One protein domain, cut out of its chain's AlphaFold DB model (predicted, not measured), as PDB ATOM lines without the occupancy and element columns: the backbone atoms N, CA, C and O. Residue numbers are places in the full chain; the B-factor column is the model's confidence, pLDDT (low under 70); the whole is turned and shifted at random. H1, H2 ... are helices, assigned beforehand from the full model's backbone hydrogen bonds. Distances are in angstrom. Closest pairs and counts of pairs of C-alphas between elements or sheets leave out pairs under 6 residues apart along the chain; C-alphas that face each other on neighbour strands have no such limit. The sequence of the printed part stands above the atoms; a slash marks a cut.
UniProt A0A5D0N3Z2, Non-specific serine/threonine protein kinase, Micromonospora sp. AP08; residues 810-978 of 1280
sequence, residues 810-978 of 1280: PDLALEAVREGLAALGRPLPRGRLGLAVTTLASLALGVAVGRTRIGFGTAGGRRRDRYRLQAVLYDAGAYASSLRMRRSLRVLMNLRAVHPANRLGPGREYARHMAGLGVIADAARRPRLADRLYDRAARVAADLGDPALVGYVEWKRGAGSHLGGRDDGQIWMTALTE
ATOM      1  N   PRO A 810      41.810  -0.249  66.922       78.88
ATOM      2  CA  PRO A 810      41.176  -0.396  65.610       78.88
ATOM      3  C   PRO A 810      39.733   0.122  65.511       78.88
ATOM      4  O   PRO A 810      39.283   0.397  64.400       78.88
ATOM      5  N   ASP A 811      38.986   0.252  66.614       82.56
ATOM      6  CA  ASP A 811      37.634   0.833  66.550       82.56
ATOM      7  C   ASP A 811      37.689   2.357  66.362       82.56
ATOM      8  O   ASP A 811      37.027   2.865  65.455       82.56
ATOM      9  N   LEU A 812      38.560   3.054  67.102       85.69
ATOM     10  CA  LEU A 812      38.822   4.485  66.902       85.69
ATOM     11  C   LEU A 812      39.426   4.756  65.515       85.69
ATOM     12  O   LEU A 812      39.036   5.701  64.832       85.69
ATOM     13  N   ALA A 813      40.292   3.863  65.018       87.88
ATOM     14  CA  ALA A 813      40.775   3.944  63.639       87.88
ATOM     15  C   ALA A 813      39.630   3.833  62.611       87.88
ATOM     16  O   ALA A 813      39.600   4.568  61.625       87.88
ATOM     17  N   LEU A 814      38.663   2.927  62.821       89.56
ATOM     18  CA  LEU A 814      37.497   2.785  61.940       89.56
ATOM     19  C   LEU A 814      36.541   3.982  62.013       89.56
ATOM     20  O   LEU A 814      35.896   4.297  61.009       89.56
ATOM     21  N   GLU A 815      36.426   4.621  63.172       91.69
ATOM     22  CA  GLU A 815      35.665   5.855  63.359       91.69
ATOM     23  C   GLU A 815      36.296   7.014  62.584       91.69
ATOM     24  O   GLU A 815      35.641   7.571  61.699       91.69
ATOM     25  N   ALA A 816      37.599   7.244  62.761       93.56
ATOM     26  CA  ALA A 816      38.353   8.229  61.987       93.56
ATOM     27  C   ALA A 816      38.258   7.977  60.468       93.56
ATOM     28  O   ALA A 816      38.075   8.908  59.681       93.56
ATOM     29  N   VAL A 817      38.278   6.709  60.028       94.25
ATOM     30  CA  VAL A 817      38.054   6.346  58.616       94.25
ATOM     31  C   VAL A 817      36.654   6.736  58.135       94.25
ATOM     32  O   VAL A 817      36.500   7.249  57.022       94.25
ATOM     33  N   ARG A 818      35.611   6.489  58.937       93.88
ATOM     34  CA  ARG A 818      34.225   6.848  58.588       93.88
ATOM     35  C   ARG A 818      34.061   8.356  58.463       93.88
ATOM     36  O   ARG A 818      33.462   8.804  57.484       93.88
ATOM     37  N   GLU A 819      34.604   9.108  59.412       94.75
ATOM     38  CA  GLU A 819      34.584  10.568  59.398       94.75
ATOM     39  C   GLU A 819      35.379  11.131  58.221       94.75
ATOM     40  O   GLU A 819      34.874  11.983  57.489       94.75
ATOM     41  N   GLY A 820      36.574  10.596  57.953       94.81
ATOM     42  CA  GLY A 820      37.413  11.038  56.840       94.81
ATOM     43  C   GLY A 820      36.723  10.821  55.495       94.81
ATOM     44  O   GLY A 820      36.682  11.710  54.646       94.81
ATOM     45  N   LEU A 821      36.086   9.663  55.306       94.44
ATOM     46  CA  LEU A 821      35.305   9.382  54.101       94.44
ATOM     47  C   LEU A 821      34.066  10.284  53.983       94.44
ATOM     48  O   LEU A 821      33.699  10.665  52.866       94.44
ATOM     49  N   ALA A 822      33.430  10.642  55.101       93.88
ATOM     50  CA  ALA A 822      32.328  11.598  55.123       93.88
ATOM     51  C   ALA A 822      32.790  13.011  54.724       93.88
ATOM     52  O   ALA A 822      32.151  13.616  53.864       93.88
ATOM     53  N   ALA A 823      33.934  13.477  55.239       92.88
ATOM     54  CA  ALA A 823      34.555  14.750  54.861       92.88
ATOM     55  C   ALA A 823      34.913  14.796  53.362       92.88
ATOM     56  O   ALA A 823      34.676  15.787  52.675       92.88
ATOM     57  N   LEU A 824      35.343  13.671  52.778       93.19
ATOM     58  CA  LEU A 824      35.534  13.543  51.325       93.19
ATOM     59  C   LEU A 824      34.220  13.428  50.531       93.19
ATOM     60  O   LEU A 824      34.263  13.096  49.340       93.19
ATOM     61  N   GLY A 825      33.052  13.637  51.145       89.75
ATOM     62  CA  GLY A 825      31.731  13.538  50.518       89.75
ATOM     63  C   GLY A 825      31.380  12.127  50.035       89.75
ATOM     64  O   GLY A 825      30.666  11.972  49.044       89.75
ATOM     65  N   ARG A 826      31.947  11.086  50.655       88.75
ATOM     66  CA  ARG A 826      31.724   9.665  50.330       88.75
ATOM     67  C   ARG A 826      31.483   8.827  51.602       88.75
ATOM     68  O   ARG A 826      32.166   7.815  51.782       88.75
ATOM     69  N   PRO A 827      30.522   9.201  52.472       90.75
ATOM     70  CA  PRO A 827      30.286   8.503  53.733       90.75
ATOM     71  C   PRO A 827      29.950   7.022  53.517       90.75
ATOM     72  O   PRO A 827      29.339   6.631  52.515       90.75
ATOM     73  N   LEU A 828      30.337   6.186  54.480       87.31
ATOM     74  CA  LEU A 828      29.974   4.772  54.488       87.31
ATOM     75  C   LEU A 828      28.495   4.616  54.888       87.31
ATOM     76  O   LEU A 828      28.107   5.101  55.951       87.31
ATOM     77  N   PRO A 829      27.657   3.929  54.087       87.19
ATOM     78  CA  PRO A 829      26.261   3.701  54.452       87.19
ATOM     79  C   PRO A 829      26.131   2.916  55.763       87.19
ATOM     80  O   PRO A 829      26.806   1.902  55.947       87.19
ATOM     81  N   ARG A 830      25.223   3.347  56.652       78.12
ATOM     82  CA  ARG A 830      24.974   2.690  57.952       78.12
ATOM     83  C   ARG A 830      24.323   1.303  57.815       78.12
ATOM     84  O   ARG A 830      24.560   0.428  58.640       78.12
ATOM     85  N   GLY A 831      23.533   1.078  56.760       83.31
ATOM     86  CA  GLY A 831      22.857  -0.198  56.498       83.31
ATOM     87  C   GLY A 831      23.698  -1.183  55.678       83.31
ATOM     88  O   GLY A 831      24.325  -0.800  54.690       83.31
ATOM     89  N   ARG A 832      23.650  -2.478  56.030       82.38
ATOM     90  CA  ARG A 832      24.383  -3.556  55.326       82.38
ATOM     91  C   ARG A 832      24.053  -3.630  53.828       82.38
ATOM     92  O   ARG A 832      24.964  -3.773  53.018       82.38
ATOM     93  N   LEU A 833      22.775  -3.487  53.467       84.00
ATOM     94  CA  LEU A 833      22.316  -3.497  52.071       84.00
ATOM     95  C   LEU A 833      22.843  -2.288  51.289       84.00
ATOM     96  O   LEU A 833      23.446  -2.455  50.233       84.00
ATOM     97  N   GLY A 834      22.705  -1.078  51.841       85.06
ATOM     98  CA  GLY A 834      23.223   0.141  51.211       85.06
ATOM     99  C   GLY A 834      24.744   0.109  51.034       85.06
ATOM    100  O   GLY A 834      25.267   0.508  49.991       85.06
ATOM    101  N   LEU A 835      25.472  -0.429  52.016       87.38
ATOM    102  CA  LEU A 835      26.919  -0.600  51.920       87.38
ATOM    103  C   LEU A 835      27.300  -1.600  50.818       87.38
ATOM    104  O   LEU A 835      28.225  -1.324  50.054       87.38
ATOM    105  N   ALA A 836      26.581  -2.718  50.687       85.62
ATOM    106  CA  ALA A 836      26.820  -3.703  49.632       85.62
ATOM    107  C   ALA A 836      26.542  -3.127  48.231       85.62
ATOM    108  O   ALA A 836      27.421  -3.176  47.371       85.62
ATOM    109  N   VAL A 837      25.374  -2.507  48.022       88.31
ATOM    110  CA  VAL A 837      24.969  -1.929  46.725       88.31
ATOM    111  C   VAL A 837      25.942  -0.840  46.274       88.31
ATOM    112  O   VAL A 837      26.457  -0.883  45.158       88.31
ATOM    113  N   THR A 838      26.270   0.109  47.156       90.19
ATOM    114  CA  THR A 838      27.209   1.192  46.812       90.19
ATOM    115  C   THR A 838      28.631   0.685  46.575       90.19
ATOM    116  O   THR A 838      29.366   1.265  45.778       90.19
ATOM    117  N   THR A 839      29.031  -0.409  47.230       91.19
ATOM    118  CA  THR A 839      30.333  -1.044  46.989       91.19
ATOM    119  C   THR A 839      30.374  -1.732  45.631       91.19
ATOM    120  O   THR A 839      31.348  -1.550  44.908       91.19
ATOM    121  N   LEU A 840      29.314  -2.449  45.242       91.00
ATOM    122  CA  LEU A 840      29.202  -3.050  43.910       91.00
ATOM    123  C   LEU A 840      29.203  -1.989  42.804       91.00
ATOM    124  O   LEU A 840      29.900  -2.159  41.808       91.00
ATOM    125  N   ALA A 841      28.505  -0.867  43.002       89.94
ATOM    126  CA  ALA A 841      28.527   0.256  42.065       89.94
ATOM    127  C   ALA A 841      29.934   0.878  41.935       89.94
ATOM    128  O   ALA A 841      30.419   1.087  40.823       89.94
ATOM    129  N   SER A 842      30.620   1.120  43.062       89.75
ATOM    130  CA  SER A 842      32.005   1.624  43.066       89.75
ATOM    131  C   SER A 842      32.960   0.655  42.367       89.75
ATOM    132  O   SER A 842      33.782   1.065  41.548       89.75
ATOM    133  N   LEU A 843      32.815  -0.646  42.633       91.50
ATOM    134  CA  LEU A 843      33.601  -1.699  42.002       91.50
ATOM    135  C   LEU A 843      33.360  -1.750  40.490       91.50
ATOM    136  O   LEU A 843      34.325  -1.786  39.734       91.50
ATOM    137  N   ALA A 844      32.103  -1.713  40.039       90.69
ATOM    138  CA  ALA A 844      31.754  -1.722  38.620       90.69
ATOM    139  C   ALA A 844      32.372  -0.523  37.885       90.69
ATOM    140  O   ALA A 844      33.008  -0.700  36.845       90.69
ATOM    141  N   LEU A 845      32.277   0.675  38.469       90.75
ATOM    142  CA  LEU A 845      32.886   1.884  37.918       90.75
ATOM    143  C   LEU A 845      34.420   1.796  37.899       90.75
ATOM    144  O   LEU A 845      35.055   2.184  36.922       90.75
ATOM    145  N   GLY A 846      35.028   1.275  38.966       88.69
ATOM    146  CA  GLY A 846      36.468   1.041  39.030       88.69
ATOM    147  C   GLY A 846      36.939   0.052  37.964       88.69
ATOM    148  O   GLY A 846      37.871   0.352  37.223       88.69
ATOM    149  N   VAL A 847      36.269  -1.094  37.829       89.56
ATOM    150  CA  VAL A 847      36.571  -2.112  36.813       89.56
ATOM    151  C   VAL A 847      36.387  -1.561  35.398       89.56
ATOM    152  O   VAL A 847      37.228  -1.839  34.546       89.56
ATOM    153  N   ALA A 848      35.349  -0.754  35.151       89.12
ATOM    154  CA  ALA A 848      35.143  -0.086  33.869       89.12
ATOM    155  C   ALA A 848      36.333   0.819  33.519       89.12
ATOM    156  O   ALA A 848      36.952   0.601  32.484       89.12
ATOM    157  N   VAL A 849      36.735   1.734  34.417       90.06
ATOM    158  CA  VAL A 849      37.914   2.610  34.223       90.06
ATOM    159  C   VAL A 849      39.189   1.795  33.981       90.06
ATOM    160  O   VAL A 849      39.978   2.106  33.091       90.06
ATOM    161  N   GLY A 850      39.397   0.724  34.751       85.00
ATOM    162  CA  GLY A 850      40.582  -0.126  34.621       85.00
ATOM    163  C   GLY A 850      40.640  -0.917  33.309       85.00
ATOM    164  O   GLY A 850      41.737  -1.157  32.806       85.00
ATOM    165  N   ARG A 851      39.486  -1.324  32.759       88.12
ATOM    166  CA  ARG A 851      39.387  -2.085  31.501       88.12
ATOM    167  C   ARG A 851      39.408  -1.197  30.265       88.12
ATOM    168  O   ARG A 851      40.137  -1.507  29.333       88.12
ATOM    169  N   THR A 852      38.630  -0.118  30.253       88.81
ATOM    170  CA  THR A 852      38.542   0.782  29.093       88.81
ATOM    171  C   THR A 852      39.732   1.729  29.003       88.81
ATOM    172  O   THR A 852      39.932   2.340  27.963       88.81
ATOM    173  N   ARG A 853      40.501   1.887  30.094       87.38
ATOM    174  CA  ARG A 853      41.565   2.894  30.270       87.38
ATOM    175  C   ARG A 853      41.084   4.349  30.163       87.38
ATOM    176  O   ARG A 853      41.872   5.261  30.393       87.38
ATOM    177  N   ILE A 854      39.796   4.589  29.914       83.50
ATOM    178  CA  ILE A 854      39.205   5.927  29.845       83.50
ATOM    179  C   ILE A 854      39.162   6.517  31.259       83.50
ATOM    180  O   ILE A 854      38.456   6.025  32.142       83.50
ATOM    181  N   GLY A 855      39.930   7.587  31.477       81.69
ATOM    182  CA  GLY A 855      40.041   8.255  32.773       81.69
ATOM    183  C   GLY A 855      40.946   7.549  33.789       81.69
ATOM    184  O   GLY A 855      40.860   7.859  34.980       81.69
ATOM    185  N   PHE A 856      41.764   6.591  33.339       89.12
ATOM    186  CA  PHE A 856      42.789   5.928  34.146       89.12
ATOM    187  C   PHE A 856      44.024   6.826  34.264       89.12
ATOM    188  O   PHE A 856      44.575   7.242  33.250       89.12
ATOM    189  N   GLY A 857      44.460   7.135  35.485       85.75
ATOM    190  CA  GLY A 857      45.627   8.000  35.715       85.75
ATOM    191  C   GLY A 857      45.449   9.475  35.340       85.75
ATOM    192  O   GLY A 857      46.411  10.229  35.374       85.75
ATOM    193  N   THR A 858      44.235   9.917  35.004       85.00
ATOM    194  CA  THR A 858      43.977  11.288  34.527       85.00
ATOM    195  C   THR A 858      43.648  12.277  35.655       85.00
ATOM    196  O   THR A 858      43.161  13.376  35.391       85.00
ATOM    197  N   ALA A 859      43.793  11.885  36.925       84.94
ATOM    198  CA  ALA A 859      43.467  12.744  38.063       84.94
ATOM    199  C   ALA A 859      44.616  13.722  38.379       84.94
ATOM    200  O   ALA A 859      45.707  13.291  38.754       84.94
ATOM    201  N   GLY A 860      44.342  15.031  38.292       85.31
ATOM    202  CA  GLY A 860      45.252  16.120  38.680       85.31
ATOM    203  C   GLY A 860      44.687  17.027  39.786       85.31
ATOM    204  O   GLY A 860      43.480  17.008  40.063       85.31
ATOM    205  N   GLY A 861      45.566  17.813  40.420       86.00
ATOM    206  CA  GLY A 861      45.239  18.792  41.469       86.00
ATOM    207  C   GLY A 861      44.400  18.221  42.621       86.00
ATOM    208  O   GLY A 861      44.506  17.044  42.960       86.00
ATOM    209  N   ARG A 862      43.461  19.018  43.150       86.75
ATOM    210  CA  ARG A 862      42.553  18.625  44.254       86.75
ATOM    211  C   ARG A 862      41.784  17.313  44.024       86.75
ATOM    212  O   ARG A 862      41.423  16.631  44.984       86.75
ATOM    213  N   ARG A 863      41.490  16.932  42.769       87.75
ATOM    214  CA  ARG A 863      40.820  15.645  42.474       87.75
ATOM    215  C   ARG A 863      41.748  14.460  42.739       87.75
ATOM    216  O   ARG A 863      41.269  13.437  43.225       87.75
ATOM    217  N   ARG A 864      43.046  14.599  42.446       88.50
ATOM    218  CA  ARG A 864      44.070  13.596  42.767       88.50
ATOM    219  C   ARG A 864      44.162  13.403  44.277       88.50
ATOM    220  O   ARG A 864      44.017  12.272  44.731       88.50
ATOM    221  N   ASP A 865      44.253  14.488  45.044       86.38
ATOM    222  CA  ASP A 865      44.335  14.435  46.513       86.38
ATOM    223  C   ASP A 865      43.121  13.749  47.137       86.38
ATOM    224  O   ASP A 865      43.258  12.901  48.019       86.38
ATOM    225  N   ARG A 866      41.919  14.043  46.627       91.94
ATOM    226  CA  ARG A 866      40.686  13.386  47.077       91.94
ATOM    227  C   ARG A 866      40.712  11.878  46.833       91.94
ATOM    228  O   ARG A 866      40.327  11.121  47.721       91.94
ATOM    229  N   TYR A 867      41.128  11.426  45.648       92.44
ATOM    230  CA  TYR A 867      41.229   9.990  45.361       92.44
ATOM    231  C   TYR A 867      42.352   9.320  46.159       92.44
ATOM    232  O   TYR A 867      42.163   8.201  46.632       92.44
ATOM    233  N   ARG A 868      43.474  10.018  46.372       91.31
ATOM    234  CA  ARG A 868      44.585   9.569  47.219       91.31
ATOM    235  C   ARG A 868      44.116   9.324  48.650       91.31
ATOM    236  O   ARG A 868      44.251   8.216  49.155       91.31
ATOM    237  N   LEU A 869      43.476  10.317  49.270       91.19
ATOM    238  CA  LEU A 869      42.948  10.201  50.632       91.19
ATOM    239  C   LEU A 869      41.865   9.122  50.743       91.19
ATOM    240  O   LEU A 869      41.852   8.380  51.720       91.19
ATOM    241  N   GLN A 870      41.001   8.957  49.730       93.19
ATOM    242  CA  GLN A 870      40.062   7.827  49.693       93.19
ATOM    243  C   GLN A 870      40.789   6.481  49.717       93.19
ATOM    244  O   GLN A 870      40.388   5.596  50.468       93.19
ATOM    245  N   ALA A 871      41.842   6.316  48.913       90.75
ATOM    246  CA  ALA A 871      42.621   5.082  48.883       90.75
ATOM    247  C   ALA A 871      43.307   4.810  50.234       90.75
ATOM    248  O   ALA A 871      43.194   3.695  50.740       90.75
ATOM    249  N   VAL A 872      43.925   5.826  50.850       88.69
ATOM    250  CA  VAL A 872      44.571   5.721  52.174       88.69
ATOM    251  C   VAL A 872      43.563   5.347  53.265       88.69
ATOM    252  O   VAL A 872      43.795   4.401  54.011       88.69
ATOM    253  N   LEU A 873      42.410   6.022  53.327       92.38
ATOM    254  CA  LEU A 873      41.360   5.728  54.312       92.38
ATOM    255  C   LEU A 873      40.774   4.320  54.128       92.38
ATOM    256  O   LEU A 873      40.482   3.641  55.111       92.38
ATOM    257  N   TYR A 874      40.610   3.852  52.886       92.94
ATOM    258  CA  TYR A 874      40.176   2.477  52.631       92.94
ATOM    259  C   TYR A 874      41.241   1.439  53.013       92.94
ATOM    260  O   TYR A 874      40.867   0.392  53.541       92.94
ATOM    261  N   ASP A 875      42.533   1.711  52.793       86.94
ATOM    262  CA  ASP A 875      43.636   0.831  53.217       86.94
ATOM    263  C   ASP A 875      43.706   0.746  54.753       86.94
ATOM    264  O   ASP A 875      43.626  -0.347  55.320       86.94
ATOM    265  N   ALA A 876      43.699   1.896  55.441       85.56
ATOM    266  CA  ALA A 876      43.648   1.975  56.903       85.56
ATOM    267  C   ALA A 876      42.401   1.269  57.469       85.56
ATOM    268  O   ALA A 876      42.493   0.445  58.378       85.56
ATOM    269  N   GLY A 877      41.228   1.500  56.870       89.19
ATOM    270  CA  GLY A 877      39.984   0.841  57.264       89.19
ATOM    271  C   GLY A 877      39.997  -0.672  57.028       89.19
ATOM    272  O   GLY A 877      39.437  -1.430  57.826       89.19
ATOM    273  N   ALA A 878      40.638  -1.145  55.956       87.00
ATOM    274  CA  ALA A 878      40.824  -2.569  55.700       87.00
ATOM    275  C   ALA A 878      41.763  -3.217  56.727       87.00
ATOM    276  O   ALA A 878      41.489  -4.332  57.188       87.00
ATOM    277  N   TYR A 879      42.833  -2.522  57.108       80.81
ATOM    278  CA  TYR A 879      43.769  -2.980  58.125       80.81
ATOM    279  C   TYR A 879      43.119  -3.026  59.516       80.81
ATOM    280  O   TYR A 879      43.065  -4.094  60.125       80.81
ATOM    281  N   ALA A 880      42.481  -1.941  59.965       83.12
ATOM    282  CA  ALA A 880      41.746  -1.902  61.233       83.12
ATOM    283  C   ALA A 880      40.619  -2.956  61.293       83.12
ATOM    284  O   ALA A 880      40.436  -3.647  62.298       83.12
ATOM    285  N   SER A 881      39.911  -3.182  60.177       85.00
ATOM    286  CA  SER A 881      38.924  -4.271  60.066       85.00
ATOM    287  C   SER A 881      39.548  -5.663  60.194       85.00
ATOM    288  O   SER A 881      38.867  -6.591  60.636       85.00
ATOM    289  N   SER A 882      40.811  -5.828  59.792       78.00
ATOM    290  CA  SER A 882      41.553  -7.080  59.965       78.00
ATOM    291  C   SER A 882      41.856  -7.321  61.443       78.00
ATOM    292  O   SER A 882      41.552  -8.407  61.932       78.00
ATOM    293  N   LEU A 883      42.320  -6.294  62.164       73.81
ATOM    294  CA  LEU A 883      42.571  -6.357  63.610       73.81
ATOM    295  C   LEU A 883      41.301  -6.656  64.426       73.81
ATOM    296  O   LEU A 883      41.363  -7.403  65.394       73.81
ATOM    297  N   ARG A 884      40.127  -6.153  64.016       75.81
ATOM    298  CA  ARG A 884      38.822  -6.457  64.655       75.81
ATOM    299  C   ARG A 884      38.130  -7.716  64.109       75.81
ATOM    300  O   ARG A 884      36.952  -7.936  64.385       75.81
ATOM    301  N   MET A 885      38.805  -8.523  63.286       74.00
ATOM    302  CA  MET A 885      38.261  -9.750  62.675       74.00
ATOM    303  C   MET A 885      36.966  -9.544  61.848       74.00
ATOM    304  O   MET A 885      36.216 -10.488  61.575       74.00
ATOM    305  N   ARG A 886      36.700  -8.321  61.363       81.38
ATOM    306  CA  ARG A 886      35.514  -7.960  60.560       81.38
ATOM    307  C   ARG A 886      35.749  -8.258  59.074       81.38
ATOM    308  O   ARG A 886      35.891  -7.356  58.247       81.38
ATOM    309  N   ARG A 887      35.767  -9.548  58.715       77.69
ATOM    310  CA  ARG A 887      36.099 -10.040  57.355       77.69
ATOM    311  C   ARG A 887      35.284  -9.390  56.234       77.69
ATOM    312  O   ARG A 887      35.849  -9.025  55.208       77.69
ATOM    313  N   SER A 888      33.973  -9.239  56.424       82.44
ATOM    314  CA  SER A 888      33.087  -8.625  55.426       82.44
ATOM    315  C   SER A 888      33.448  -7.162  55.181       82.44
ATOM    316  O   SER A 888      33.559  -6.742  54.034       82.44
ATOM    317  N   LEU A 889      33.706  -6.404  56.248       85.81
ATOM    318  CA  LEU A 889      34.075  -4.996  56.155       85.81
ATOM    319  C   LEU A 889      35.435  -4.815  55.474       85.81
ATOM    320  O   LEU A 889      35.550  -3.981  54.582       85.81
ATOM    321  N   ARG A 890      36.424  -5.662  55.794       87.19
ATOM    322  CA  ARG A 890      37.736  -5.685  55.121       87.19
ATOM    323  C   ARG A 890      37.614  -5.855  53.605       87.19
ATOM    324  O   ARG A 890      38.267  -5.134  52.850       87.19
ATOM    325  N   VAL A 891      36.788  -6.809  53.164       87.81
ATOM    326  CA  VAL A 891      36.533  -7.048  51.734       87.81
ATOM    327  C   VAL A 891      35.884  -5.822  51.105       87.81
ATOM    328  O   VAL A 891      36.339  -5.358  50.065       87.81
ATOM    329  N   LEU A 892      34.868  -5.254  51.757       90.75
ATOM    330  CA  LEU A 892      34.166  -4.078  51.249       90.75
ATOM    331  C   LEU A 892      35.099  -2.866  51.106       90.75
ATOM    332  O   LEU A 892      35.063  -2.223  50.061       90.75
ATOM    333  N   MET A 893      35.967  -2.583  52.085       91.44
ATOM    334  CA  MET A 893      36.923  -1.466  52.000       91.44
ATOM    335  C   MET A 893      37.856  -1.597  50.796       91.44
ATOM    336  O   MET A 893      37.974  -0.666  50.001       91.44
ATOM    337  N   ASN A 894      38.439  -2.780  50.597       89.50
ATOM    338  CA  ASN A 894      39.291  -3.031  49.439       89.50
ATOM    339  C   ASN A 894      38.514  -2.904  48.124       89.50
ATOM    340  O   ASN A 894      38.956  -2.209  47.219       89.50
ATOM    341  N   LEU A 895      37.329  -3.508  47.998       91.31
ATOM    342  CA  LEU A 895      36.552  -3.405  46.756       91.31
ATOM    343  C   LEU A 895      36.174  -1.955  46.415       91.31
ATOM    344  O   LEU A 895      36.132  -1.588  45.241       91.31
ATOM    345  N   ARG A 896      35.933  -1.109  47.424       92.19
ATOM    346  CA  ARG A 896      35.654   0.320  47.217       92.19
ATOM    347  C   ARG A 896      36.877   1.106  46.752       92.19
ATOM    348  O   ARG A 896      36.693   2.052  45.989       92.19
ATOM    349  N   ALA A 897      38.086   0.700  47.144       91.06
ATOM    350  CA  ALA A 897      39.337   1.345  46.747       91.06
ATOM    351  C   ALA A 897      39.704   1.152  45.259       91.06
ATOM    352  O   ALA A 897      40.499   1.926  44.727       91.06
ATOM    353  N   VAL A 898      39.064   0.213  44.546       91.38
ATOM    354  CA  VAL A 898      39.326  -0.053  43.115       91.38
ATOM    355  C   VAL A 898      39.111   1.187  42.251       91.38
ATOM    356  O   VAL A 898      39.907   1.479  41.358       91.38
ATOM    357  N   HIS A 899      38.035   1.933  42.505       92.31
ATOM    358  CA  HIS A 899      37.729   3.140  41.744       92.31
ATOM    359  C   HIS A 899      38.754   4.270  41.948       92.31
ATOM    360  O   HIS A 899      39.326   4.704  40.943       92.31
ATOM    361  N   PRO A 900      39.019   4.752  43.182       91.88
ATOM    362  CA  PRO A 900      40.024   5.788  43.403       91.88
ATOM    363  C   PRO A 900      41.418   5.353  42.935       91.88
ATOM    364  O   PRO A 900      42.083   6.132  42.260       91.88
ATOM    365  N   ALA A 901      41.829   4.102  43.176       89.88
ATOM    366  CA  ALA A 901      43.126   3.600  42.719       89.88
ATOM    367  C   ALA A 901      43.264   3.650  41.187       89.88
ATOM    368  O   ALA A 901      44.245   4.176  40.667       89.88
ATOM    369  N   ASN A 902      42.264   3.178  40.433       91.69
ATOM    370  CA  ASN A 902      42.312   3.230  38.966       91.69
ATOM    371  C   ASN A 902      42.290   4.671  38.420       91.69
ATOM    372  O   ASN A 902      42.880   4.935  37.374       91.69
ATOM    373  N   ARG A 903      41.642   5.619  39.113       91.69
ATOM    374  CA  ARG A 903      41.667   7.049  38.743       91.69
ATOM    375  C   ARG A 903      43.035   7.695  38.963       91.69
ATOM    376  O   ARG A 903      43.410   8.555  38.170       91.69
ATOM    377  N   LEU A 904      43.766   7.276  39.995       88.62
ATOM    378  CA  LEU A 904      45.134   7.732  40.271       88.62
ATOM    379  C   LEU A 904      46.153   7.196  39.258       88.62
ATOM    380  O   LEU A 904      47.117   7.894  38.951       88.62
ATOM    381  N   GLY A 905      45.908   6.009  38.692       87.75
ATOM    382  CA  GLY A 905      46.827   5.361  37.752       87.75
ATOM    383  C   GLY A 905      47.939   4.580  38.463       87.75
ATOM    384  O   GLY A 905      47.809   4.301  39.652       87.75
ATOM    385  N   PRO A 906      49.009   4.173  37.756       86.25
ATOM    386  CA  PRO A 906      50.125   3.461  38.367       86.25
ATOM    387  C   PRO A 906      50.865   4.403  39.329       86.25
ATOM    388  O   PRO A 906      51.245   5.509  38.961       86.25
ATOM    389  N   GLY A 907      51.005   3.970  40.579       85.31
ATOM    390  CA  GLY A 907      51.520   4.754  41.701       85.31
ATOM    391  C   GLY A 907      51.534   3.918  42.984       85.31
ATOM    392  O   GLY A 907      51.134   2.747  42.974       85.31
ATOM    393  N   ARG A 908      51.955   4.512  44.105       84.19
ATOM    394  CA  ARG A 908      52.083   3.810  45.393       84.19
ATOM    395  C   ARG A 908      50.745   3.285  45.910       84.19
ATOM    396  O   ARG A 908      50.626   2.101  46.224       84.19
ATOM    397  N   GLU A 909      49.711   4.122  45.929       86.81
ATOM    398  CA  GLU A 909      48.361   3.752  46.376       86.81
ATOM    399  C   GLU A 909      47.777   2.634  45.509       86.81
ATOM    400  O   GLU A 909      47.111   1.726  46.007       86.81
ATOM    401  N   TYR A 910      48.070   2.664  44.208       89.81
ATOM    402  CA  TYR A 910      47.642   1.641  43.263       89.81
ATOM    403  C   TYR A 910      48.277   0.282  43.552       89.81
ATOM    404  O   TYR A 910      47.569  -0.723  43.627       89.81
ATOM    405  N   ALA A 911      49.599   0.243  43.735       90.81
ATOM    406  CA  ALA A 911      50.321  -0.987  44.035       90.81
ATOM    407  C   ALA A 911      49.885  -1.582  45.383       90.81
ATOM    408  O   ALA A 911      49.547  -2.767  45.441       90.81
ATOM    409  N   ARG A 912      49.782  -0.757  46.441       89.38
ATOM    410  CA  ARG A 912      49.272  -1.198  47.754       89.38
ATOM    411  C   ARG A 912      47.873  -1.792  47.633       89.38
ATOM    412  O   ARG A 912      47.596  -2.857  48.183       89.38
ATOM    413  N   HIS A 913      47.012  -1.138  46.858       89.50
ATOM    414  CA  HIS A 913      45.654  -1.600  46.642       89.50
ATOM    415  C   HIS A 913      45.589  -2.931  45.868       89.50
ATOM    416  O   HIS A 913      44.857  -3.838  46.272       89.50
ATOM    417  N   MET A 914      46.371  -3.093  44.793       92.56
ATOM    418  CA  MET A 914      46.452  -4.361  44.054       92.56
ATOM    419  C   MET A 914      46.946  -5.507  44.949       92.56
ATOM    420  O   MET A 914      46.364  -6.592  44.916       92.56
ATOM    421  N   ALA A 915      47.943  -5.257  45.805       91.88
ATOM    422  CA  ALA A 915      48.408  -6.236  46.787       91.88
ATOM    423  C   ALA A 915      47.312  -6.600  47.809       91.88
ATOM    424  O   ALA A 915      47.099  -7.778  48.097       91.88
ATOM    425  N   GLY A 916      46.543  -5.618  48.296       88.88
ATOM    426  CA  GLY A 916      45.388  -5.849  49.176       88.88
ATOM    427  C   GLY A 916      44.288  -6.708  48.536       88.88
ATOM    428  O   GLY A 916      43.752  -7.620  49.175       88.88
ATOM    429  N   LEU A 917      43.987  -6.495  47.249       90.62
ATOM    430  CA  LEU A 917      43.083  -7.370  46.490       90.62
ATOM    431  C   LEU A 917      43.651  -8.782  46.317       90.62
ATOM    432  O   LEU A 917      42.879  -9.742  46.340       90.62
ATOM    433  N   GLY A 918      44.972  -8.916  46.165       91.31
ATOM    434  CA  GLY A 918      45.661 -10.206  46.144       91.31
ATOM    435  C   GLY A 918      45.374 -11.017  47.409       91.31
ATOM    436  O   GLY A 918      44.909 -12.153  47.316       91.31
ATOM    437  N   VAL A 919      45.497 -10.389  48.585       88.31
ATOM    438  CA  VAL A 919      45.198 -11.024  49.885       88.31
ATOM    439  C   VAL A 919      43.742 -11.491  49.960       88.31
ATOM    440  O   VAL A 919      43.441 -12.559  50.497       88.31
ATOM    441  N   ILE A 920      42.807 -10.714  49.406       88.44
ATOM    442  CA  ILE A 920      41.391 -11.101  49.351       88.44
ATOM    443  C   ILE A 920      41.171 -12.275  48.401       88.44
ATOM    444  O   ILE A 920      40.418 -13.188  48.741       88.44
ATOM    445  N   ALA A 921      41.806 -12.267  47.229       89.38
ATOM    446  CA  ALA A 921      41.716 -13.360  46.271       89.38
ATOM    447  C   ALA A 921      42.264 -14.668  46.867       89.38
ATOM    448  O   ALA A 921      41.642 -15.717  46.695       89.38
ATOM    449  N   ASP A 922      43.350 -14.599  47.639       87.19
ATOM    450  CA  ASP A 922      43.888 -15.741  48.380       87.19
ATOM    451  C   ASP A 922      42.950 -16.245  49.468       87.19
ATOM    452  O   ASP A 922      42.630 -17.435  49.510       87.19
ATOM    453  N   ALA A 923      42.427 -15.341  50.298       81.12
ATOM    454  CA  ALA A 923      41.442 -15.694  51.316       81.12
ATOM    455  C   ALA A 923      40.165 -16.308  50.702       81.12
ATOM    456  O   ALA A 923      39.504 -17.131  51.333       81.12
ATOM    457  N   ALA A 924      39.826 -15.937  49.462       83.75
ATOM    458  CA  ALA A 924      38.726 -16.500  48.678       83.75
ATOM    459  C   ALA A 924      39.109 -17.760  47.870       83.75
ATOM    460  O   ALA A 924      38.299 -18.236  47.070       83.75
ATOM    461  N   ARG A 925      40.320 -18.307  48.057       84.56
ATOM    462  CA  ARG A 925      40.860 -19.488  47.357       84.56
ATOM    463  C   ARG A 925      40.890 -19.340  45.828       84.56
ATOM    464  O   ARG A 925      40.551 -20.265  45.088       84.56
ATOM    465  N   ARG A 926      41.307 -18.170  45.331       90.12
ATOM    466  CA  ARG A 926      41.477 -17.850  43.898       90.12
ATOM    467  C   ARG A 926      42.954 -17.544  43.561       90.12
ATOM    468  O   ARG A 926      43.257 -16.416  43.172       90.12
ATOM    469  N   PRO A 927      43.863 -18.540  43.621       86.12
ATOM    470  CA  PRO A 927      45.317 -18.343  43.499       86.12
ATOM    471  C   PRO A 927      45.740 -17.632  42.211       86.12
ATOM    472  O   PRO A 927      46.408 -16.611  42.249       86.12
ATOM    473  N   ARG A 928      45.234 -18.083  41.055       91.12
ATOM    474  CA  ARG A 928      45.571 -17.484  39.747       91.12
ATOM    475  C   ARG A 928      45.166 -16.014  39.619       91.12
ATOM    476  O   ARG A 928      45.652 -15.317  38.732       91.12
ATOM    477  N   LEU A 929      44.168 -15.569  40.382       91.75
ATOM    478  CA  LEU A 929      43.786 -14.158  40.421       91.75
ATOM    479  C   LEU A 929      44.694 -13.394  41.386       91.75
ATOM    480  O   LEU A 929      45.129 -12.305  41.032       91.75
ATOM    481  N   ALA A 930      44.988 -13.977  42.551       91.81
ATOM    482  CA  ALA A 930      45.903 -13.407  43.533       91.81
ATOM    483  C   ALA A 930      47.287 -13.152  42.922       91.81
ATOM    484  O   ALA A 930      47.742 -12.013  42.925       91.81
ATOM    485  N   ASP A 931      47.885 -14.158  42.278       91.69
ATOM    486  CA  ASP A 931      49.220 -14.054  41.674       91.69
ATOM    487  C   ASP A 931      49.258 -12.953  40.600       91.69
ATOM    488  O   ASP A 931      50.108 -12.069  40.638       91.69
ATOM    489  N   ARG A 932      48.236 -12.880  39.730       93.62
ATOM    490  CA  ARG A 932      48.106 -11.795  38.738       93.62
ATOM    491  C   ARG A 932      48.029 -10.398  39.361       93.62
ATOM    492  O   ARG A 932      48.486  -9.436  38.740       93.62
ATOM    493  N   LEU A 933      47.401 -10.266  40.529       93.50
ATOM    494  CA  LEU A 933      47.278  -8.995  41.245       93.50
ATOM    495  C   LEU A 933      48.596  -8.616  41.928       93.50
ATOM    496  O   LEU A 933      49.016  -7.467  41.792       93.50
ATOM    497  N   TYR A 934      49.273  -9.567  42.579       94.00
ATOM    498  CA  TYR A 934      50.593  -9.336  43.168       94.00
ATOM    499  C   TYR A 934      51.631  -8.994  42.106       94.00
ATOM    500  O   TYR A 934      52.321  -7.996  42.250       94.00
ATOM    501  N   ASP A 935      51.678  -9.716  40.986       93.25
ATOM    502  CA  ASP A 935      52.635  -9.433  39.911       93.25
ATOM    503  C   ASP A 935      52.383  -8.062  39.275       93.25
ATOM    504  O   ASP A 935      53.306  -7.378  38.836       93.25
ATOM    505  N   ARG A 936      51.120  -7.621  39.232       92.12
ATOM    506  CA  ARG A 936      50.782  -6.263  38.798       92.12
ATOM    507  C   ARG A 936      51.244  -5.215  39.807       92.12
ATOM    508  O   ARG A 936      51.741  -4.179  39.379       92.12
ATOM    509  N   ALA A 937      51.076  -5.469  41.102       93.06
ATOM    510  CA  ALA A 937      51.571  -4.592  42.158       93.06
ATOM    511  C   ALA A 937      53.107  -4.510  42.145       93.06
ATOM    512  O   ALA A 937      53.651  -3.413  42.187       93.06
ATOM    513  N   ALA A 938      53.783  -5.653  42.006       89.94
ATOM    514  CA  ALA A 938      55.236  -5.775  41.986       89.94
ATOM    515  C   ALA A 938      55.854  -5.057  40.782       89.94
ATOM    516  O   ALA A 938      56.824  -4.329  40.954       89.94
ATOM    517  N   ARG A 939      55.256  -5.174  39.584       91.25
ATOM    518  CA  ARG A 939      55.689  -4.400  38.406       91.25
ATOM    519  C   ARG A 939      55.609  -2.896  38.647       91.25
ATOM    520  O   ARG A 939      56.597  -2.209  38.460       91.25
ATOM    521  N   VAL A 940      54.470  -2.399  39.141       89.06
ATOM    522  CA  VAL A 940      54.316  -0.962  39.435       89.06
ATOM    523  C   VAL A 940      55.309  -0.504  40.506       89.06
ATOM    524  O   VAL A 940      55.872   0.575  40.384       89.06
ATOM    525  N   ALA A 941      55.546  -1.313  41.541       85.56
ATOM    526  CA  ALA A 941      56.524  -0.999  42.581       85.56
ATOM    527  C   ALA A 941      57.963  -0.939  42.036       85.56
ATOM    528  O   ALA A 941      58.711  -0.029  42.387       85.56
ATOM    529  N   ALA A 942      58.325  -1.874  41.154       80.88
ATOM    530  CA  ALA A 942      59.624  -1.906  40.491       80.88
ATOM    531  C   ALA A 942      59.814  -0.717  39.536       80.88
ATOM    532  O   ALA A 942      60.859  -0.075  39.583       80.88
ATOM    533  N   ASP A 943      58.796  -0.379  38.737       81.56
ATOM    534  CA  ASP A 943      58.824   0.755  37.801       81.56
ATOM    535  C   ASP A 943      58.971   2.104  38.528       81.56
ATOM    536  O   ASP A 943      59.586   3.030  38.006       81.56
ATOM    537  N   LEU A 944      58.425   2.221  39.746       76.44
ATOM    538  CA  LEU A 944      58.586   3.402  40.605       76.44
ATOM    539  C   LEU A 944      59.968   3.487  41.267       76.44
ATOM    540  O   LEU A 944      60.311   4.537  41.806       76.44
ATOM    541  N   GLY A 945      60.737   2.394  41.276       66.31
ATOM    542  CA  GLY A 945      62.010   2.325  41.987       66.31
ATOM    543  C   GLY A 945      61.878   2.458  43.509       66.31
ATOM    544  O   GLY A 945      62.826   2.913  44.137       66.31
ATOM    545  N   ASP A 946      60.733   2.083  44.099       70.69
ATOM    546  CA  ASP A 946      60.455   2.177  45.544       70.69
ATOM    547  C   ASP A 946      60.692   0.810  46.233       70.69
ATOM    548  O   ASP A 946      59.832  -0.081  46.163       70.69
ATOM    549  N   PRO A 947      61.836   0.600  46.919       69.88
ATOM    550  CA  PRO A 947      62.173  -0.686  47.530       69.88
ATOM    551  C   PRO A 947      61.250  -1.068  48.691       69.88
ATOM    552  O   PRO A 947      61.051  -2.260  48.945       69.88
ATOM    553  N   ALA A 948      60.679  -0.081  49.384       72.62
ATOM    554  CA  ALA A 948      59.751  -0.307  50.482       72.62
ATOM    555  C   ALA A 948      58.390  -0.753  49.984       72.62
ATOM    556  O   ALA A 948      57.791  -1.671  50.544       72.62
ATOM    557  N   LEU A 949      57.930  -0.186  48.874       81.75
ATOM    558  CA  LEU A 949      56.729  -0.668  48.216       81.75
ATOM    559  C   LEU A 949      56.912  -2.088  47.670       81.75
ATOM    560  O   LEU A 949      55.998  -2.899  47.815       81.75
ATOM    561  N   VAL A 950      58.080  -2.419  47.107       84.25
ATOM    562  CA  VAL A 950      58.405  -3.799  46.696       84.25
ATOM    563  C   VAL A 950      58.348  -4.743  47.899       84.25
ATOM    564  O   VAL A 950      57.629  -5.742  47.855       84.25
ATOM    565  N   GLY A 951      59.026  -4.393  48.997       83.44
ATOM    566  CA  GLY A 951      59.003  -5.179  50.233       83.44
ATOM    567  C   GLY A 951      57.590  -5.359  50.793       83.44
ATOM    568  O   GLY A 951      57.206  -6.469  51.151       83.44
ATOM    569  N   TYR A 952      56.777  -4.302  50.790       85.75
ATOM    570  CA  TYR A 952      55.377  -4.351  51.213       85.75
ATOM    571  C   TYR A 952      54.526  -5.280  50.335       85.75
ATOM    572  O   TYR A 952      53.698  -6.028  50.855       85.75
ATOM    573  N   VAL A 953      54.707  -5.252  49.009       90.62
ATOM    574  CA  VAL A 953      53.969  -6.127  48.084       90.62
ATOM    575  C   VAL A 953      54.310  -7.594  48.336       90.62
ATOM    576  O   VAL A 953      53.391  -8.409  48.442       90.62
ATOM    577  N   GLU A 954      55.590  -7.929  48.491       90.75
ATOM    578  CA  GLU A 954      56.016  -9.306  48.767       90.75
ATOM    579  C   GLU A 954      55.620  -9.760  50.179       90.75
ATOM    580  O   GLU A 954      55.134 -10.879  50.362       90.75
ATOM    581  N   TRP A 955      55.663  -8.863  51.168       89.75
ATOM    582  CA  TRP A 955      55.103  -9.119  52.496       89.75
ATOM    583  C   TRP A 955      53.599  -9.416  52.428       89.75
ATOM    584  O   TRP A 955      53.127 -10.383  53.029       89.75
ATOM    585  N   LYS A 956      52.824  -8.649  51.641       89.38
ATOM    586  CA  LYS A 956      51.390  -8.916  51.417       89.38
ATOM    587  C   LYS A 956      51.159 -10.227  50.670       89.38
ATOM    588  O   LYS A 956      50.204 -10.924  51.012       89.38
ATOM    589  N   ARG A 957      52.008 -10.581  49.698       91.81
ATOM    590  CA  ARG A 957      51.965 -11.873  48.991       91.81
ATOM    591  C   ARG A 957      52.137 -13.032  49.969       91.81
ATOM    592  O   ARG A 957      51.343 -13.976  49.934       91.81
ATOM    593  N   GLY A 958      53.114 -12.926  50.872       87.62
ATOM    594  CA  GLY A 958      53.339 -13.878  51.960       87.62
ATOM    595  C   GLY A 958      52.132 -13.980  52.893       87.62
ATOM    596  O   GLY A 958      51.566 -15.061  53.053       87.62
ATOM    597  N   ALA A 959      51.662 -12.848  53.423       83.81
ATOM    598  CA  ALA A 959      50.506 -12.801  54.317       83.81
ATOM    599  C   ALA A 959      49.229 -13.377  53.669       83.81
ATOM    600  O   ALA A 959      48.491 -14.137  54.298       83.81
ATOM    601  N   GLY A 960      48.957 -13.049  52.403       85.12
ATOM    602  CA  GLY A 960      47.810 -13.573  51.663       85.12
ATOM    603  C   GLY A 960      47.909 -15.073  51.407       85.12
ATOM    604  O   GLY A 960      46.967 -15.804  51.720       85.12
ATOM    605  N   SER A 961      49.059 -15.548  50.926       84.31
ATOM    606  CA  SER A 961      49.302 -16.976  50.682       84.31
ATOM    607  C   SER A 961      49.187 -17.797  51.965       84.31
ATOM    608  O   SER A 961      48.608 -18.890  51.945       84.31
ATOM    609  N   HIS A 962      49.647 -17.233  53.086       79.19
ATOM    610  CA  HIS A 962      49.509 -17.813  54.414       79.19
ATOM    611  C   HIS A 962      48.042 -17.898  54.865       79.19
ATOM    612  O   HIS A 962      47.542 -18.978  55.182       79.19
ATOM    613  N   LEU A 963      47.304 -16.782  54.818       76.12
ATOM    614  CA  LEU A 963      45.879 -16.731  55.174       76.12
ATOM    615  C   LEU A 963      45.007 -17.627  54.279       76.12
ATOM    616  O   LEU A 963      43.990 -18.156  54.732       76.12
ATOM    617  N   GLY A 964      45.388 -17.786  53.009       74.44
ATOM    618  CA  GLY A 964      44.742 -18.678  52.046       74.44
ATOM    619  C   GLY A 964      45.102 -20.159  52.218       74.44
ATOM    620  O   GLY A 964      44.477 -21.006  51.578       74.44
ATOM    621  N   GLY A 965      46.085 -20.485  53.067       73.19
ATOM    622  CA  GLY A 965      46.572 -21.847  53.306       73.19
ATOM    623  C   GLY A 965      47.351 -22.457  52.134       73.19
ATOM    624  O   GLY A 965      47.430 -23.684  52.044       73.19
ATOM    625  N   ARG A 966      47.877 -21.626  51.218       74.88
ATOM    626  CA  ARG A 966      48.695 -22.053  50.064       74.88
ATOM    627  C   ARG A 966      50.154 -22.269  50.441       74.88
ATOM    628  O   ARG A 966      50.779 -23.186  49.922       74.88
ATOM    629  N   ASP A 967      50.645 -21.413  51.327       78.56
ATOM    630  CA  ASP A 967      52.029 -21.354  51.769       78.56
ATOM    631  C   ASP A 967      52.087 -21.491  53.290       78.56
ATOM    632  O   ASP A 967      51.203 -21.035  54.022       78.56
ATOM    633  N   ASP A 968      53.123 -22.154  53.773       69.44
ATOM    634  CA  ASP A 968      53.360 -22.394  55.190       69.44
ATOM    635  C   ASP A 968      54.137 -21.267  55.884       69.44
ATOM    636  O   ASP A 968      54.458 -21.392  57.064       69.44
ATOM    637  N   GLY A 969      54.367 -20.152  55.189       74.81
ATOM    638  CA  GLY A 969      55.112 -19.000  55.678       74.81
ATOM    639  C   GLY A 969      56.462 -18.808  54.988       74.81
ATOM    640  O   GLY A 969      57.109 -17.807  55.272       74.81
ATOM    641  N   GLN A 970      56.883 -19.689  54.073       80.94
ATOM    642  CA  GLN A 970      58.148 -19.569  53.334       80.94
ATOM    643  C   GLN A 970      58.240 -18.301  52.481       80.94
ATOM    644  O   GLN A 970      59.265 -17.616  52.498       80.94
ATOM    645  N   ILE A 971      57.162 -17.926  51.786       84.12
ATOM    646  CA  ILE A 971      57.132 -16.671  51.015       84.12
ATOM    647  C   ILE A 971      57.306 -15.483  51.968       84.12
ATOM    648  O   ILE A 971      58.022 -14.527  51.678       84.12
ATOM    649  N   TRP A 972      56.681 -15.566  53.141       83.88
ATOM    650  CA  TRP A 972      56.765 -14.518  54.148       83.88
ATOM    651  C   TRP A 972      58.156 -14.443  54.793       83.88
ATOM    652  O   TRP A 972      58.684 -13.347  54.944       83.88
ATOM    653  N   MET A 973      58.788 -15.585  55.095       84.12
ATOM    654  CA  MET A 973      60.179 -15.679  55.567       84.12
ATOM    655  C   MET A 973      61.165 -15.105  54.552       84.12
ATOM    656  O   MET A 973      62.084 -14.382  54.935       84.12
ATOM    657  N   THR A 974      60.957 -15.391  53.266       84.69
ATOM    658  CA  THR A 974      61.766 -14.844  52.170       84.69
ATOM    659  C   THR A 974      61.623 -13.327  52.128       84.69
ATOM    660  O   THR A 974      62.622 -12.617  52.211       84.69
ATOM    661  N   ALA A 975      60.389 -12.809  52.152       85.00
ATOM    662  CA  ALA A 975      60.140 -11.370  52.187       85.00
ATOM    663  C   ALA A 975      60.764 -10.691  53.421       85.00
ATOM    664  O   ALA A 975      61.399  -9.644  53.300       85.00
ATOM    665  N   LEU A 976      60.647 -11.306  54.602       83.12
ATOM    666  CA  LEU A 976      61.259 -10.830  55.848       83.12
ATOM    667  C   LEU A 976      62.782 -10.959  55.867       83.12
ATOM    668  O   LEU A 976      63.408 -10.379  56.744       83.12
ATOM    669  N   THR A 977      63.385 -11.724  54.960       78.81
ATOM    670  CA  THR A 977      64.843 -11.868  54.866       78.81
ATOM    671  C   THR A 977      65.422 -10.925  53.825       78.81
ATOM    672  O   THR A 977      66.394 -10.237  54.115       78.81
ATOM    673  N   GLU A 978      64.806 -10.848  52.647       77.69
ATOM    674  CA  GLU A 978      65.286 -10.054  51.513       77.69
ATOM    675  C   GLU A 978      64.944  -8.562  51.626       77.69
ATOM    676  O   GLU A 978      65.685  -7.702  51.138       77.69
TER     677      GLU A 978
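AT A GLANCE: This is residues 810 to 978 of the 1280 residues of the protein "Non-specific serine/threonine protein kinase" of Micromonospora sp. AP08 (UniProt A0A5D0N3Z2). Five helices, H3 to H7, make an up-and-down bundle, each running against the one before it, with H5 in the middle between the hairpin of H3 and H4 and that of H6 and H7. Toward one end of the longest axis H1 packs on H3 and H2 packs on H4; at the other end the short H8 packs on H7. The printed part has 169 residues with eight named helices, H1 to H8 in order, and no named strand; its class is all helix. It is compact, with a radius of gyration of the C-alphas of 15.5 A and spans of 42 by 34 by 26 A.

HOW THE PARTS SIT: H1, residues 810 to 823, touches H3, residues 861 to 883, opposite ways at a shallow tilt of 23 degrees; their closest C-alphas, of Pro 810 and Ala 880, are 4.7 A apart. H2, residues 832 to 852, is apart from H1 and H3. It touches H4, residues 887 to 904, where the closest C-alphas, of Gly 846 and His 899, are 3.7 A apart. H3 and H4 form a helical hairpin at 19 degrees, closest at the C-alphas of Ala 878 and Arg 890, 4.4 A. H5, residues 908 to 923, is the hub, touching H3, H4, H6, residues 927 to 943, and H7, residues 947 to 963. H3 and H5 touch with residues 868 to 875 and 909 to 913 alone, closest at the C-alphas of Ala 871 and Glu 909, 6.4 A. H5 and H6 form a hairpin at 17 degrees, with the C-alphas of Gly 918 and Ala 930 closest at 4.1 A. H5 and H7 run the same way at 13 degrees, with the C-alphas of Val 919 and Gly 960 closest at 4.1 A. H8, residues 970 to 978, forms a hairpin with H7, closest at the C-alphas of Gly 958 and Trp 972, 4.1 A. In H1, H2, H3, H5, H7 and H8 every O i to N i+4 pair is within hydrogen-bond range; in H4 it is 11 of 14 and in H6 12 of 13.

IN THESE COORDINATES: H1 begins at C-alpha 810, (41.176, -0.396, 65.610). H2 measures 30.1 A from first to last C-alpha, H3 33.6 A and H4 26.3 A, with a kink of 28 degrees near residue 898. H8 ends at C-alpha 978, (65.286, -10.054, 51.513).

THE WHOLE: The C-alphas farthest apart, of Gly 861 and Asp 968, are 44.2 A apart. The printed part has no cut and no long link. The mean pLDDT of the printed part is 86.7; residues 945, 947 and 968 are under 70.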